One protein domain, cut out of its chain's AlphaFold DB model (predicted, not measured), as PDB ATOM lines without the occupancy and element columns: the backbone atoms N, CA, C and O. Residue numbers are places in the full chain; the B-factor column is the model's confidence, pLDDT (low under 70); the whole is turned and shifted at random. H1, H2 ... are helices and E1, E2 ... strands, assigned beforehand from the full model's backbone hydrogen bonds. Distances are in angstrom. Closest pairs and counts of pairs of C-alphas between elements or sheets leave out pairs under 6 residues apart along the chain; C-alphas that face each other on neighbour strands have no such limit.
ATOM      1  N   ARG A  13     159.739 174.276 146.384       91.44
ATOM      2  CA  ARG A  13     160.080 173.870 145.018       91.44
ATOM      3  C   ARG A  13     160.940 174.927 144.361       91.44
ATOM      4  O   ARG A  13     160.615 176.110 144.467       91.44
ATOM      5  N   ASP A  14     162.005 174.506 143.694       92.25
ATOM      6  CA  ASP A  14     162.755 175.352 142.772       92.25
ATOM      7  C   ASP A  14     162.530 174.903 141.326       92.25
ATOM      8  O   ASP A  14     162.096 173.784 141.051       92.25
ATOM      9  N   PHE A  15     162.835 175.806 140.398       91.12
ATOM     10  CA  PHE A  15     162.751 175.551 138.968       91.12
ATOM     11  C   PHE A  15     164.062 175.922 138.289       91.12
ATOM     12  O   PHE A  15     164.687 176.939 138.615       91.12
ATOM     13  N   TRP A  16     164.439 175.125 137.293       91.88
ATOM     14  CA  TRP A  16     165.557 175.407 136.402       91.88
ATOM     15  C   TRP A  16     165.053 175.435 134.964       91.88
ATOM     16  O   TRP A  16     164.856 174.389 134.346       91.88
ATOM     17  N   ILE A  17     164.793 176.639 134.456       91.56
ATOM     18  CA  ILE A  17     164.062 176.843 133.203       91.56
ATOM     19  C   ILE A  17     164.896 177.559 132.149       91.56
ATOM     20  O   ILE A  17     165.734 178.407 132.457       91.56
ATOM     21  N   LEU A  18     164.592 177.251 130.895       92.38
ATOM     22  CA  LEU A  18     164.881 178.096 129.752       92.38
ATOM     23  C   LEU A  18     163.646 178.944 129.456       92.38
ATOM     24  O   LEU A  18     162.536 178.418 129.356       92.38
ATOM     25  N   ARG A  19     163.863 180.246 129.275       94.00
ATOM     26  CA  ARG A  19     162.862 181.181 128.768       94.00
ATOM     27  C   ARG A  19     163.324 181.699 127.416       94.00
ATOM     28  O   ARG A  19     164.400 182.283 127.309       94.00
ATOM     29  N   TYR A  20     162.502 181.485 126.402       95.31
ATOM     30  CA  TYR A  20     162.683 182.027 125.064       95.31
ATOM     31  C   TYR A  20     161.643 183.117 124.823       95.31
ATOM     32  O   TYR A  20     160.484 182.961 125.197       95.31
ATOM     33  N   THR A  21     162.044 184.221 124.206       97.62
ATOM     34  CA  THR A  21     161.148 185.340 123.901       97.62
ATOM     35  C   THR A  21     161.371 185.767 122.465       97.62
ATOM     36  O   THR A  21     162.516 185.942 122.049       97.62
ATOM     37  N   SER A  22     160.285 185.923 121.713       97.88
ATOM     38  CA  SER A  22     160.350 186.312 120.309       97.88
ATOM     39  C   SER A  22     159.135 187.124 119.891       97.88
ATOM     40  O   SER A  22     158.021 186.877 120.358       97.88
ATOM     41  N   GLY A  23     159.366 188.101 119.018       97.81
ATOM     42  CA  GLY A  23     158.304 188.832 118.337       97.81
ATOM     43  C   GLY A  23     157.836 188.060 117.107       97.81
ATOM     44  O   GLY A  23     158.643 187.435 116.419       97.81
ATOM     45  N   LEU A  24     156.537 188.102 116.843       96.94
ATOM     46  CA  LEU A  24     155.908 187.509 115.669       96.94
ATOM     47  C   LEU A  24     155.607 188.593 114.623       96.94
ATOM     48  O   LEU A  24     155.573 189.785 114.926       96.94
ATOM     49  N   GLU A  25     155.386 188.174 113.377       96.56
ATOM     50  CA  GLU A  25     155.136 189.080 112.242       96.56
ATOM     51  C   GLU A  25     153.860 189.920 112.406       96.56
ATOM     52  O   GLU A  25     153.782 191.037 111.903       96.56
ATOM     53  N   ASP A  26     152.875 189.408 113.145       93.88
ATOM     54  CA  ASP A  26     151.617 190.093 113.460       93.88
ATOM     55  C   ASP A  26     151.753 191.130 114.597       93.88
ATOM     56  O   ASP A  26     150.759 191.709 115.036       93.88
ATOM     57  N   GLY A  27     152.974 191.360 115.091       94.12
ATOM     58  CA  GLY A  27     153.260 192.252 116.214       94.12
ATOM     59  C   GLY A  27     153.003 191.630 117.589       94.12
ATOM     60  O   GLY A  27     153.173 192.313 118.600       94.12
ATOM     61  N   SER A  28     152.612 190.355 117.657       96.62
ATOM     62  CA  SER A  28     152.482 189.627 118.919       96.62
ATOM     63  C   SER A  28     153.850 189.297 119.525       96.62
ATOM     64  O   SER A  28     154.865 189.207 118.833       96.62
ATOM     65  N   LEU A  29     153.879 189.057 120.836       97.00
ATOM     66  CA  LEU A  29     155.049 188.562 121.557       97.00
ATOM     67  C   LEU A  29     154.755 187.167 122.106       97.00
ATOM     68  O   LEU A  29     153.770 186.975 122.823       97.00
ATOM     69  N   VAL A  30     155.626 186.206 121.810       97.44
ATOM     70  CA  VAL A  30     155.591 184.878 122.419       97.44
ATOM     71  C   VAL A  30     156.724 184.736 123.428       97.44
ATOM     72  O   VAL A  30     157.879 185.072 123.158       97.44
ATOM     73  N   ILE A  31     156.389 184.218 124.602       96.62
ATOM     74  CA  ILE A  31     157.336 183.830 125.640       96.62
ATOM     75  C   ILE A  31     157.102 182.346 125.880       96.62
ATOM     76  O   ILE A  31     156.015 181.961 126.288       96.62
ATOM     77  N   CYS A  32     158.097 181.515 125.600       95.75
ATOM     78  CA  CYS A  32     158.040 180.077 125.839       95.75
ATOM     79  C   CYS A  32     158.935 179.726 127.018       95.75
ATOM     80  O   CYS A  32     160.074 180.191 127.103       95.75
ATOM     81  N   GLU A  33     158.437 178.872 127.896       93.62
ATOM     82  CA  GLU A  33     159.132 178.436 129.095       93.62
ATOM     83  C   GLU A  33     159.091 176.922 129.203       93.62
ATOM     84  O   GLU A  33     158.074 176.276 128.934       93.62
ATOM     85  N   ARG A  34     160.229 176.349 129.590       93.94
ATOM     86  CA  ARG A  34     160.341 174.923 129.874       93.94
ATOM     87  C   ARG A  34     161.515 174.656 130.798       93.94
ATOM     88  O   ARG A  34     162.541 175.329 130.711       93.94
ATOM     89  N   SER A  35     161.396 173.652 131.657       93.19
ATOM     90  CA  SER A  35     162.529 173.158 132.435       93.19
ATOM     91  C   SER A  35     163.590 172.505 131.560       93.19
ATOM     92  O   SER A  35     163.279 171.808 130.595       93.19
ATOM     93  N   LEU A  36     164.853 172.739 131.913       91.25
ATOM     94  CA  LEU A  36     165.985 172.067 131.291       91.25
ATOM     95  C   LEU A  36     166.255 170.766 132.041       91.25
ATOM     96  O   LEU A  36     166.666 170.774 133.203       91.25
ATOM     97  N   THR A  37     166.032 169.653 131.357       86.44
ATOM     98  CA  THR A  37     166.330 168.307 131.841       86.44
ATOM     99  C   THR A  37     167.156 167.563 130.796       86.44
ATOM    100  O   THR A  37     167.238 167.973 129.634       86.44
ATOM    101  N   GLN A  38     167.747 166.426 131.178       85.31
ATOM    102  CA  GLN A  38     168.420 165.559 130.203       85.31
ATOM    103  C   GLN A  38     167.459 165.101 129.093       85.31
ATOM    104  O   GLN A  38     167.857 165.022 127.934       85.31
ATOM    105  N   ALA A  39     166.182 164.869 129.424       84.25
ATOM    106  CA  ALA A  39     165.159 164.462 128.461       84.25
ATOM    107  C   ALA A  39     164.843 165.553 127.423       84.25
ATOM    108  O   ALA A  39     164.466 165.239 126.297       84.25
ATOM    109  N   THR A  40     165.030 166.830 127.767       84.69
ATOM    110  CA  THR A  40     164.876 167.953 126.830       84.69
ATOM    111  C   THR A  40     166.187 168.327 126.130       84.69
ATOM    112  O   THR A  40     166.252 169.377 125.494       84.69
ATOM    113  N   GLY A  41     167.247 167.525 126.281       82.56
ATOM    114  CA  GLY A  41     168.581 167.814 125.740       82.56
ATOM    115  C   GLY A  41     169.303 168.976 126.434       82.56
ATOM    116  O   GLY A  41     170.289 169.485 125.906       82.56
ATOM    117  N   GLY A  42     168.811 169.418 127.595       82.88
ATOM    118  CA  GLY A  42     169.383 170.515 128.371       82.88
ATOM    119  C   GLY A  42     170.295 170.026 129.503       82.88
ATOM    120  O   GLY A  42     170.205 168.873 129.931       82.88
ATOM    121  N   PRO A  43     171.168 170.896 130.040       84.44
ATOM    122  CA  PRO A  43     171.916 170.578 131.248       84.44
ATOM    123  C   PRO A  43     170.962 170.489 132.443       84.44
ATOM    124  O   PRO A  43     170.088 171.342 132.613       84.44
ATOM    125  N   SER A  44     171.166 169.497 133.314       81.88
ATOM    126  CA  SER A  44     170.517 169.511 134.625       81.88
ATOM    127  C   SER A  44     171.084 170.676 135.431       81.88
ATOM    128  O   SER A  44     172.300 170.781 135.600       81.88
ATOM    129  N   GLY A  45     170.212 171.553 135.924       84.00
ATOM    130  CA  GLY A  45     170.624 172.629 136.822       84.00
ATOM    131  C   GLY A  45     171.260 172.074 138.101       84.00
ATOM    132  O   GLY A  45     170.948 170.941 138.485       84.00
ATOM    133  N   PRO A  46     172.115 172.855 138.785       87.88
ATOM    134  CA  PRO A  46     172.712 172.436 140.049       87.88
ATOM    135  C   PRO A  46     171.624 172.096 141.074       87.88
ATOM    136  O   PRO A  46     170.550 172.706 141.078       87.88
ATOM    137  N   ASN A  47     171.902 171.130 141.948       83.81
ATOM    138  CA  ASN A  47     171.002 170.803 143.050       83.81
ATOM    139  C   ASN A  47     171.026 171.940 144.076       83.81
ATOM    140  O   ASN A  47     172.089 172.289 144.592       83.81
ATOM    141  N   ALA A  48     169.860 172.506 144.377       87.94
ATOM    142  CA  ALA A  48     169.709 173.485 145.442       87.94
ATOM    143  C   ALA A  48     169.406 172.751 146.764       87.94
ATOM    144  O   ALA A  48     168.426 172.007 146.835       87.94
ATOM    145  N   PRO A  49     170.227 172.913 147.819       89.19
ATOM    146  CA  PRO A  49     169.994 172.225 149.085       89.19
ATOM    147  C   PRO A  49     168.666 172.673 149.703       89.19
ATOM    148  O   PRO A  49     168.359 173.861 149.712       89.19
ATOM    149  N   ASN A  50     167.913 171.725 150.267       90.00
ATOM    150  CA  ASN A  50     166.587 171.932 150.873       90.00
ATOM    151  C   ASN A  50     165.456 172.299 149.894       90.00
ATOM    152  O   ASN A  50     164.371 172.662 150.346       90.00
ATOM    153  N   PHE A  51     165.680 172.181 148.583       92.19
ATOM    154  CA  PHE A  51     164.639 172.336 147.570       92.19
ATOM    155  C   PHE A  51     164.346 171.008 146.882       92.19
ATOM    156  O   PHE A  51     165.235 170.179 146.683       92.19
ATOM    157  N   VAL A  52     163.087 170.835 146.493       92.75
ATOM    158  CA  VAL A  52     162.672 169.797 145.547       92.75
ATOM    159  C   VAL A  52     162.615 170.429 144.159       92.75
ATOM    160  O   VAL A  52     161.951 171.450 143.977       92.75
ATOM    161  N   ARG A  53     163.308 169.839 143.182       92.50
ATOM    162  CA  ARG A  53     163.274 170.312 141.794       92.50
ATOM    163  C   ARG A  53     161.929 169.967 141.172       92.50
ATOM    164  O   ARG A  53     161.654 168.799 140.932       92.50
ATOM    165  N   ALA A  54     161.129 170.988 140.896       92.62
ATOM    166  CA  ALA A  54     159.894 170.868 140.135       92.62
ATOM    167  C   ALA A  54     160.152 171.080 138.634       92.62
ATOM    168  O   ALA A  54     161.186 171.633 138.237       92.62
ATOM    169  N   GLU A  55     159.204 170.656 137.801       92.00
ATOM    170  CA  GLU A  55     159.302 170.743 136.346       92.00
ATOM    171  C   GLU A  55     158.235 171.676 135.767       92.00
ATOM    172  O   GLU A  55     157.038 171.494 135.947       92.00
ATOM    173  N   VAL A  56     158.683 172.673 135.010       92.31
ATOM    174  CA  VAL A  56     157.850 173.434 134.072       92.31
ATOM    175  C   VAL A  56     157.806 172.671 132.749       92.31
ATOM    176  O   VAL A  56     158.808 172.605 132.026       92.31
ATOM    177  N   LEU A  57     156.648 172.103 132.433       93.00
ATOM    178  CA  LEU A  57     156.322 171.526 131.129       93.00
ATOM    179  C   LEU A  57     156.057 172.667 130.122       93.00
ATOM    180  O   LEU A  57     156.085 173.826 130.530       93.00
ATOM    181  N   PRO A  58     155.845 172.411 128.811       93.88
ATOM    182  CA  PRO A  58     155.623 173.478 127.829       93.88
ATOM    183  C   PRO A  58     154.588 174.516 128.286       93.88
ATOM    184  O   PRO A  58     153.392 174.230 128.324       93.88
ATOM    185  N   SER A  59     155.084 175.702 128.638       93.44
ATOM    186  CA  SER A  59     154.340 176.788 129.280       93.44
ATOM    187  C   SER A  59     154.747 178.135 128.683       93.44
ATOM    188  O   SER A  59     155.694 178.218 127.893       93.44
ATOM    189  N   GLY A  60     154.045 179.199 129.061       93.88
ATOM    190  CA  GLY A  60     154.423 180.571 128.743       93.88
ATOM    191  C   GLY A  60     153.247 181.456 128.346       93.88
ATOM    192  O   GLY A  60     152.114 181.259 128.791       93.88
ATOM    193  N   TYR A  61     153.533 182.455 127.511       94.25
ATOM    194  CA  TYR A  61     152.649 183.578 127.224       94.25
ATOM    195  C   TYR A  61     152.573 183.867 125.726       94.25
ATOM    196  O   TYR A  61     153.596 183.922 125.042       94.25
ATOM    197  N   LEU A  62     151.367 184.149 125.241       96.38
ATOM    198  CA  LEU A  62     151.140 184.820 123.964       96.38
ATOM    199  C   LEU A  62     150.461 186.162 124.230       96.38
ATOM    200  O   LEU A  62     149.292 186.213 124.623       96.38
ATOM    201  N   ILE A  63     151.197 187.241 123.997       96.25
ATOM    202  CA  ILE A  63     150.733 188.616 124.164       96.25
ATOM    203  C   ILE A  63     150.384 189.153 122.782       96.25
ATOM    204  O   ILE A  63     151.267 189.311 121.942       96.25
ATOM    205  N   ARG A  64     149.102 189.425 122.545       96.62
ATOM    206  CA  ARG A  64     148.614 189.969 121.274       96.62
ATOM    207  C   ARG A  64     148.208 191.430 121.439       96.62
ATOM    208  O   ARG A  64     147.434 191.714 122.361       96.62
ATOM    209  N   PRO A  65     148.665 192.348 120.571       95.38
ATOM    210  CA  PRO A  65     148.173 193.719 120.583       95.38
ATOM    211  C   PRO A  65     146.666 193.744 120.297       95.38
ATOM    212  O   PRO A  65     146.142 192.913 119.556       95.38
ATOM    213  N   CYS A  66     145.953 194.680 120.917       93.75
ATOM    214  CA  CYS A  66     144.527 194.908 120.697       93.75
ATOM    215  C   CYS A  66     144.287 196.351 120.245       93.75
ATOM    216  O   CYS A  66     145.029 197.266 120.613       93.75
ATOM    217  N   GLU A  67     143.217 196.563 119.479       91.81
ATOM    218  CA  GLU A  67     142.774 197.911 119.133       91.81
ATOM    219  C   GLU A  67     142.465 198.717 120.405       91.81
ATOM    220  O   GLU A  67     141.924 198.191 121.378       91.81
ATOM    221  N   GLY A  68     142.855 199.994 120.421       89.44
ATOM    222  CA  GLY A  68     142.714 200.853 121.602       89.44
ATOM    223  C   GLY A  68     143.900 200.824 122.575       89.44
ATOM    224  O   GLY A  68     143.783 201.352 123.676       89.44
ATOM    225  N   GLY A  69     145.042 200.247 122.180       88.44
ATOM    226  CA  GLY A  69     146.303 200.330 122.937       88.44
ATOM    227  C   GLY A  69     146.452 199.305 124.065       88.44
ATOM    228  O   GLY A  69     147.406 199.378 124.835       88.44
ATOM    229  N   GLY A  70     145.521 198.353 124.165       93.12
ATOM    230  CA  GLY A  70     145.593 197.231 125.097       93.12
ATOM    231  C   GLY A  70     146.332 196.021 124.525       93.12
ATOM    232  O   GLY A  70     146.808 196.011 123.390       93.12
ATOM    233  N   SER A  71     146.405 194.953 125.313       94.25
ATOM    234  CA  SER A  71     146.901 193.654 124.857       94.25
ATOM    235  C   SER A  71     146.108 192.523 125.496       94.25
ATOM    236  O   SER A  71     145.680 192.625 126.645       94.25
ATOM    237  N   MET A  72     145.931 191.433 124.756       94.44
ATOM    238  CA  MET A  72     145.340 190.196 125.251       94.44
ATOM    239  C   MET A  72     146.455 189.196 125.529       94.44
ATOM    240  O   MET A  72     147.213 188.838 124.627       94.44
ATOM    241  N   ILE A  73     146.544 188.732 126.772       93.44
ATOM    242  CA  ILE A  73     147.565 187.780 127.209       93.44
ATOM    243  C   ILE A  73     146.918 186.404 127.345       93.44
ATOM    244  O   ILE A  73     145.981 186.230 128.122       93.44
ATOM    245  N   HIS A  74     147.420 185.427 126.595       93.38
ATOM    246  CA  HIS A  74     147.056 184.018 126.737       93.38
ATOM    247  C   HIS A  74     148.167 183.344 127.528       93.38
ATOM    248  O   HIS A  74     149.334 183.477 127.163       93.38
ATOM    249  N   ILE A  75     147.806 182.648 128.600       91.44
ATOM    250  CA  ILE A  75     148.759 182.042 129.530       91.44
ATOM    251  C   ILE A  75     148.544 180.540 129.519       91.44
ATOM    252  O   ILE A  75     147.416 180.069 129.672       91.44
ATOM    253  N   VAL A  76     149.632 179.799 129.352       92.19
ATOM    254  CA  VAL A  76     149.669 178.352 129.536       92.19
ATOM    255  C   VAL A  76     150.597 178.085 130.706       92.19
ATOM    256  O   VAL A  76     151.794 178.334 130.603       92.19
ATOM    257  N   ASP A  77     150.039 177.600 131.811       89.12
ATOM    258  CA  ASP A  77     150.801 177.205 132.993       89.12
ATOM    259  C   ASP A  77     150.664 175.696 133.194       89.12
ATOM    260  O   ASP A  77     149.584 175.191 133.520       89.12
ATOM    261  N   HIS A  78     151.747 174.969 132.935       91.56
ATOM    262  CA  HIS A  78     151.808 173.525 133.076       91.56
ATOM    263  C   HIS A  78     153.046 173.148 133.885       91.56
ATOM    264  O   HIS A  78     154.174 173.158 133.391       91.56
ATOM    265  N   VAL A  79     152.815 172.812 135.152       91.06
ATOM    266  CA  VAL A  79     153.876 172.564 136.123       91.06
ATOM    267  C   VAL A  79     153.616 171.259 136.858       91.06
ATOM    268  O   VAL A  79     152.514 171.036 137.355       91.06
ATOM    269  N   ASP A  80     154.653 170.437 136.957       92.69
ATOM    270  CA  ASP A  80     154.732 169.306 137.870       92.69
ATOM    271  C   ASP A  80     155.511 169.728 139.122       92.69
ATOM    272  O   ASP A  80     156.706 170.025 139.072       92.69
ATOM    273  N   LEU A  81     154.817 169.786 140.258       92.62
ATOM    274  CA  LEU A  81     155.391 170.178 141.547       92.62
ATOM    275  C   LEU A  81     155.885 168.985 142.382       92.62
ATOM    276  O   LEU A  81     156.177 169.160 143.576       92.62
ATOM    277  N   ASP A  82     155.946 167.794 141.778       93.06
ATOM    278  CA  ASP A  82     156.229 166.521 142.436       93.06
ATOM    279  C   ASP A  82     155.287 166.310 143.631       93.06
ATOM    280  O   ASP A  82     155.692 166.223 144.794       93.06
ATOM    281  N   ALA A  83     153.980 166.333 143.355       92.56
ATOM    282  CA  ALA A  83     152.941 166.310 144.385       92.56
ATOM    283  C   ALA A  83     152.981 165.039 145.253       92.56
ATOM    284  O   ALA A  83     152.588 165.063 146.419       92.56
ATOM    285  N   TRP A  84     153.501 163.932 144.723       92.06
ATOM    286  CA  TRP A  84     153.619 162.668 145.450       92.06
ATOM    287  C   TRP A  84     154.675 162.693 146.557       92.06
ATOM    288  O   TRP A  84     154.560 161.923 147.510       92.06
ATOM    289  N   SER A  85     155.639 163.617 146.502       91.81
ATOM    290  CA  SER A  85     156.579 163.869 147.606       91.81
ATOM    291  C   SER A  85     155.946 164.599 148.802       91.81
ATOM    292  O   SER A  85     156.600 164.801 149.828       91.81
ATOM    293  N   VAL A  86     154.686 165.032 148.689       93.25
ATOM    294  CA  VAL A  86     153.976 165.835 149.694       93.25
ATOM    295  C   VAL A  86     153.041 164.956 150.532       93.25
ATOM    296  O   VAL A  86     152.401 164.049 149.987       93.25
ATOM    297  N   PRO A  87     152.881 165.243 151.842       92.19
ATOM    298  CA  PRO A  87     151.838 164.627 152.653       92.19
ATOM    299  C   PRO A  87     150.461 164.713 151.988       92.19
ATOM    300  O   PRO A  87     150.081 165.756 151.459       92.19
ATOM    301  N   GLU A  88     149.686 163.633 152.071       93.31
ATOM    302  CA  GLU A  88     148.392 163.495 151.391       93.31
ATOM    303  C   GLU A  88     147.433 164.667 151.650       93.31
ATOM    304  O   GLU A  88     146.813 165.173 150.721       93.31
ATOM    305  N   VAL A  89     147.397 165.170 152.886       91.94
ATOM    306  CA  VAL A  89     146.566 166.318 153.294       91.94
ATOM    307  C   VAL A  89     146.896 167.622 152.551       91.94
ATOM    308  O   VAL A  89     146.045 168.498 152.438       91.94
ATOM    309  N   LEU A  90     148.117 167.762 152.027       89.81
ATOM    310  CA  LEU A  90     148.574 168.947 151.291       89.81
ATOM    311  C   LEU A  90     148.707 168.701 149.789       89.81
ATOM    312  O   LEU A  90     148.828 169.668 149.039       89.81
ATOM    313  N   ARG A  91     148.671 167.440 149.341       91.12
ATOM    314  CA  ARG A  91     148.845 167.043 147.937       91.12
ATOM    315  C   ARG A  91     147.980 167.849 146.952       91.12
ATOM    316  O   ARG A  91     148.542 168.300 145.954       91.12
ATOM    317  N   PRO A  92     146.699 168.169 147.237       90.81
ATOM    318  CA  PRO A  92     145.880 168.971 146.321       90.81
ATOM    319  C   PRO A  92     146.450 170.364 146.005       90.81
ATOM    320  O   PRO A  92     146.183 170.912 144.937       90.81
ATOM    321  N   LEU A  93     147.254 170.946 146.908       87.50
ATOM    322  CA  LEU A  93     147.917 172.238 146.686       87.50
ATOM    323  C   LEU A  93     149.068 172.147 145.675       87.50
ATOM    324  O   LEU A  93     149.474 173.172 145.136       87.50
ATOM    325  N   TYR A  94     149.599 170.945 145.446       91.06
ATOM    326  CA  TYR A  94     150.734 170.682 144.562       91.06
ATOM    327  C   TYR A  94     150.325 169.956 143.271       91.06
ATOM    328  O   TYR A  94     151.036 170.044 142.280       91.06
ATOM    329  N   GLU A  95     149.175 169.276 143.244       89.94
ATOM    330  CA  GLU A  95     148.612 168.682 142.018       89.94
ATOM    331  C   GLU A  95     148.080 169.734 141.039       89.94
ATOM    332  O   GLU A  95     148.010 169.491 139.836       89.94
ATOM    333  N   SER A  96     147.669 170.900 141.542       81.94
ATOM    334  CA  SER A  96     147.097 171.959 140.717       81.94
ATOM    335  C   SER A  96     148.003 173.189 140.669       81.94
ATOM    336  O   SER A  96     148.245 173.801 141.711       81.94
ATOM    337  N   PRO A  97     148.403 173.663 139.474       75.56
ATOM    338  CA  PRO A  97     149.183 174.890 139.350       75.56
ATOM    339  C   PRO A  97     148.354 176.154 139.622       75.56
ATOM    340  O   PRO A  97     148.910 177.239 139.647       75.56
ATOM    341  N   LYS A  98     147.038 176.064 139.883       80.94
ATOM    342  CA  LYS A  98     146.132 177.226 140.014       80.94
ATOM    343  C   LYS A  98     146.638 178.325 140.949       80.94
ATOM    344  O   LYS A  98     146.528 179.500 140.619       80.94
ATOM    345  N   ILE A  99     147.181 177.955 142.110       76.44
ATOM    346  CA  ILE A  99     147.693 178.928 143.088       76.44
ATOM    347  C   ILE A  99     148.945 179.630 142.548       76.44
ATOM    348  O   ILE A  99     149.110 180.835 142.743       76.44
ATOM    349  N   LEU A 100     149.826 178.883 141.878       76.75
ATOM    350  CA  LEU A 100     151.020 179.426 141.237       76.75
ATOM    351  C   LEU A 100     150.628 180.327 140.056       76.75
ATOM    352  O   LEU A 100     151.026 181.490 140.038       76.75
ATOM    353  N   ALA A 101     149.760 179.834 139.169       78.00
ATOM    354  CA  ALA A 101     149.206 180.558 138.030       78.00
ATOM    355  C   ALA A 101     148.590 181.895 138.452       78.00
ATOM    356  O   ALA A 101     148.887 182.934 137.863       78.00
ATOM    357  N   GLN A 102     147.764 181.888 139.505       74.25
ATOM    358  CA  GLN A 102     147.126 183.094 140.026       74.25
ATOM    359  C   GLN A 102     148.164 184.114 140.505       74.25
ATOM    360  O   GLN A 102     148.071 185.279 140.137       74.25
ATOM    361  N   LYS A 103     149.165 183.682 141.283       73.38
ATOM    362  CA  LYS A 103     150.225 184.567 141.796       73.38
ATOM    363  C   LYS A 103     151.160 185.095 140.708       73.38
ATOM    364  O   LYS A 103     151.690 186.185 140.857       73.38
ATOM    365  N   MET A 104     151.403 184.322 139.651       71.25
ATOM    366  CA  MET A 104     152.242 184.754 138.528       71.25
ATOM    367  C   MET A 104     151.503 185.692 137.569       71.25
ATOM    368  O   MET A 104     152.133 186.539 136.944       71.25
ATOM    369  N   THR A 105     150.186 185.528 137.436       66.50
ATOM    370  CA  THR A 105     149.356 186.280 136.479       66.50
ATOM    371  C   THR A 105     148.804 187.575 137.069       66.50
ATOM    372  O   THR A 105     148.701 188.576 136.364       66.50
ATOM    373  N   ILE A 106     148.423 187.559 138.347       59.94
ATOM    374  CA  ILE A 106     147.837 188.696 139.059       59.94
ATOM    375  C   ILE A 106     148.918 189.232 140.000       59.94
ATOM    376  O   ILE A 106     149.059 188.746 141.123       59.94
TER     377      ILE A 106
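AT A GLANCE: This is residues 13 to 106 of the 107 residues of the protein "START domain-containing protein" of Aegilops tauschii subsp. strangulata (UniProt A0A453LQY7). Four antiparallel strands lie side by side in one gently twisted sheet, and the last part of the chain shown, with the two small helices H1 and H2, folds back past the E4 edge of that sheet. Two long unnamed stretches, residues 36 to 58 and 77 to 91, extend from the end of the sheet where E2 and E4 end, tied to each other by a short pairing of residues 55 to 56 with residues 79 to 80, while residues 52 to 53 of the first pair with residues 13 to 14. The printed part has 94 residues, with four named strands and then two named helices in the order E1 E2 E3 E4 H1 H2; the sheet's order is E1 - E2 - E3 - E4. The class is mixed, helices and strands, though under half of the residues are in named elements. The whole is loose, with a radius of gyration of the C-alphas of 15.8 A, and only just elongated, spanning 48 by 32 by 19 A.

IN THESE COORDINATES: E1, residues 17 to 23, begins with C-alpha 17 at (164.062, 176.843, 133.203) and is 19.9 A long. E2, residues 29 to 35, is 20.3 A long. E3, residues 59 to 65, is 20.0 A long. E4, residues 71 to 76, is 16.2 A long and ends with C-alpha 76 at (149.669, 178.352, 129.536). H1 is residues 92 to 95, and H2, residues 98 to 105, is 10.2 A long and ends with C-alpha 105 at (149.356, 186.280, 136.479).

HOW THE PARTS SIT: The strands form a meander, each the antiparallel neighbour of the one before, with E1 and E4 as edge strands. E1 and E2 form a hairpin at 166 degrees, with N 20 and O 32 at 2.8 A. E2 and E3, also a hairpin, stand at 175 degrees, with N 31 and O 61 at 2.8 A. The hairpin of E3 and E4 has 166 degrees, with N 62 and O 74 at 2.9 A. Outside the named strands, residues 13 to 14 pair with 52 to 53, parallel, and residues 55 to 56 with 79 to 80, antiparallel. H1 is not on the sheet. H2 is not on it either, but only just, with 4 pairs of C-alphas within 10 A; E4 and H2 are only just apart, their closest C-alphas 8.2 A from each other. H1 and H2 are close but not clearly touching, their closest C-alphas, those of Leu 93 and Ile 99, being 7.6 A apart. In H2 every O i to N i+4 pair is within hydrogen-bond range, while H1 is too short for such a pair.

THE WHOLE: The two C-alphas farthest apart, those of Gly 68 and Pro 87, are 48.6 A apart. The printed part has no cut. The links E2 to E3, 23 residues, and E4 to H1, 15 residues, are long. The mean pLDDT of the printed part is 89.8, and residues 105 to 106 are under 70.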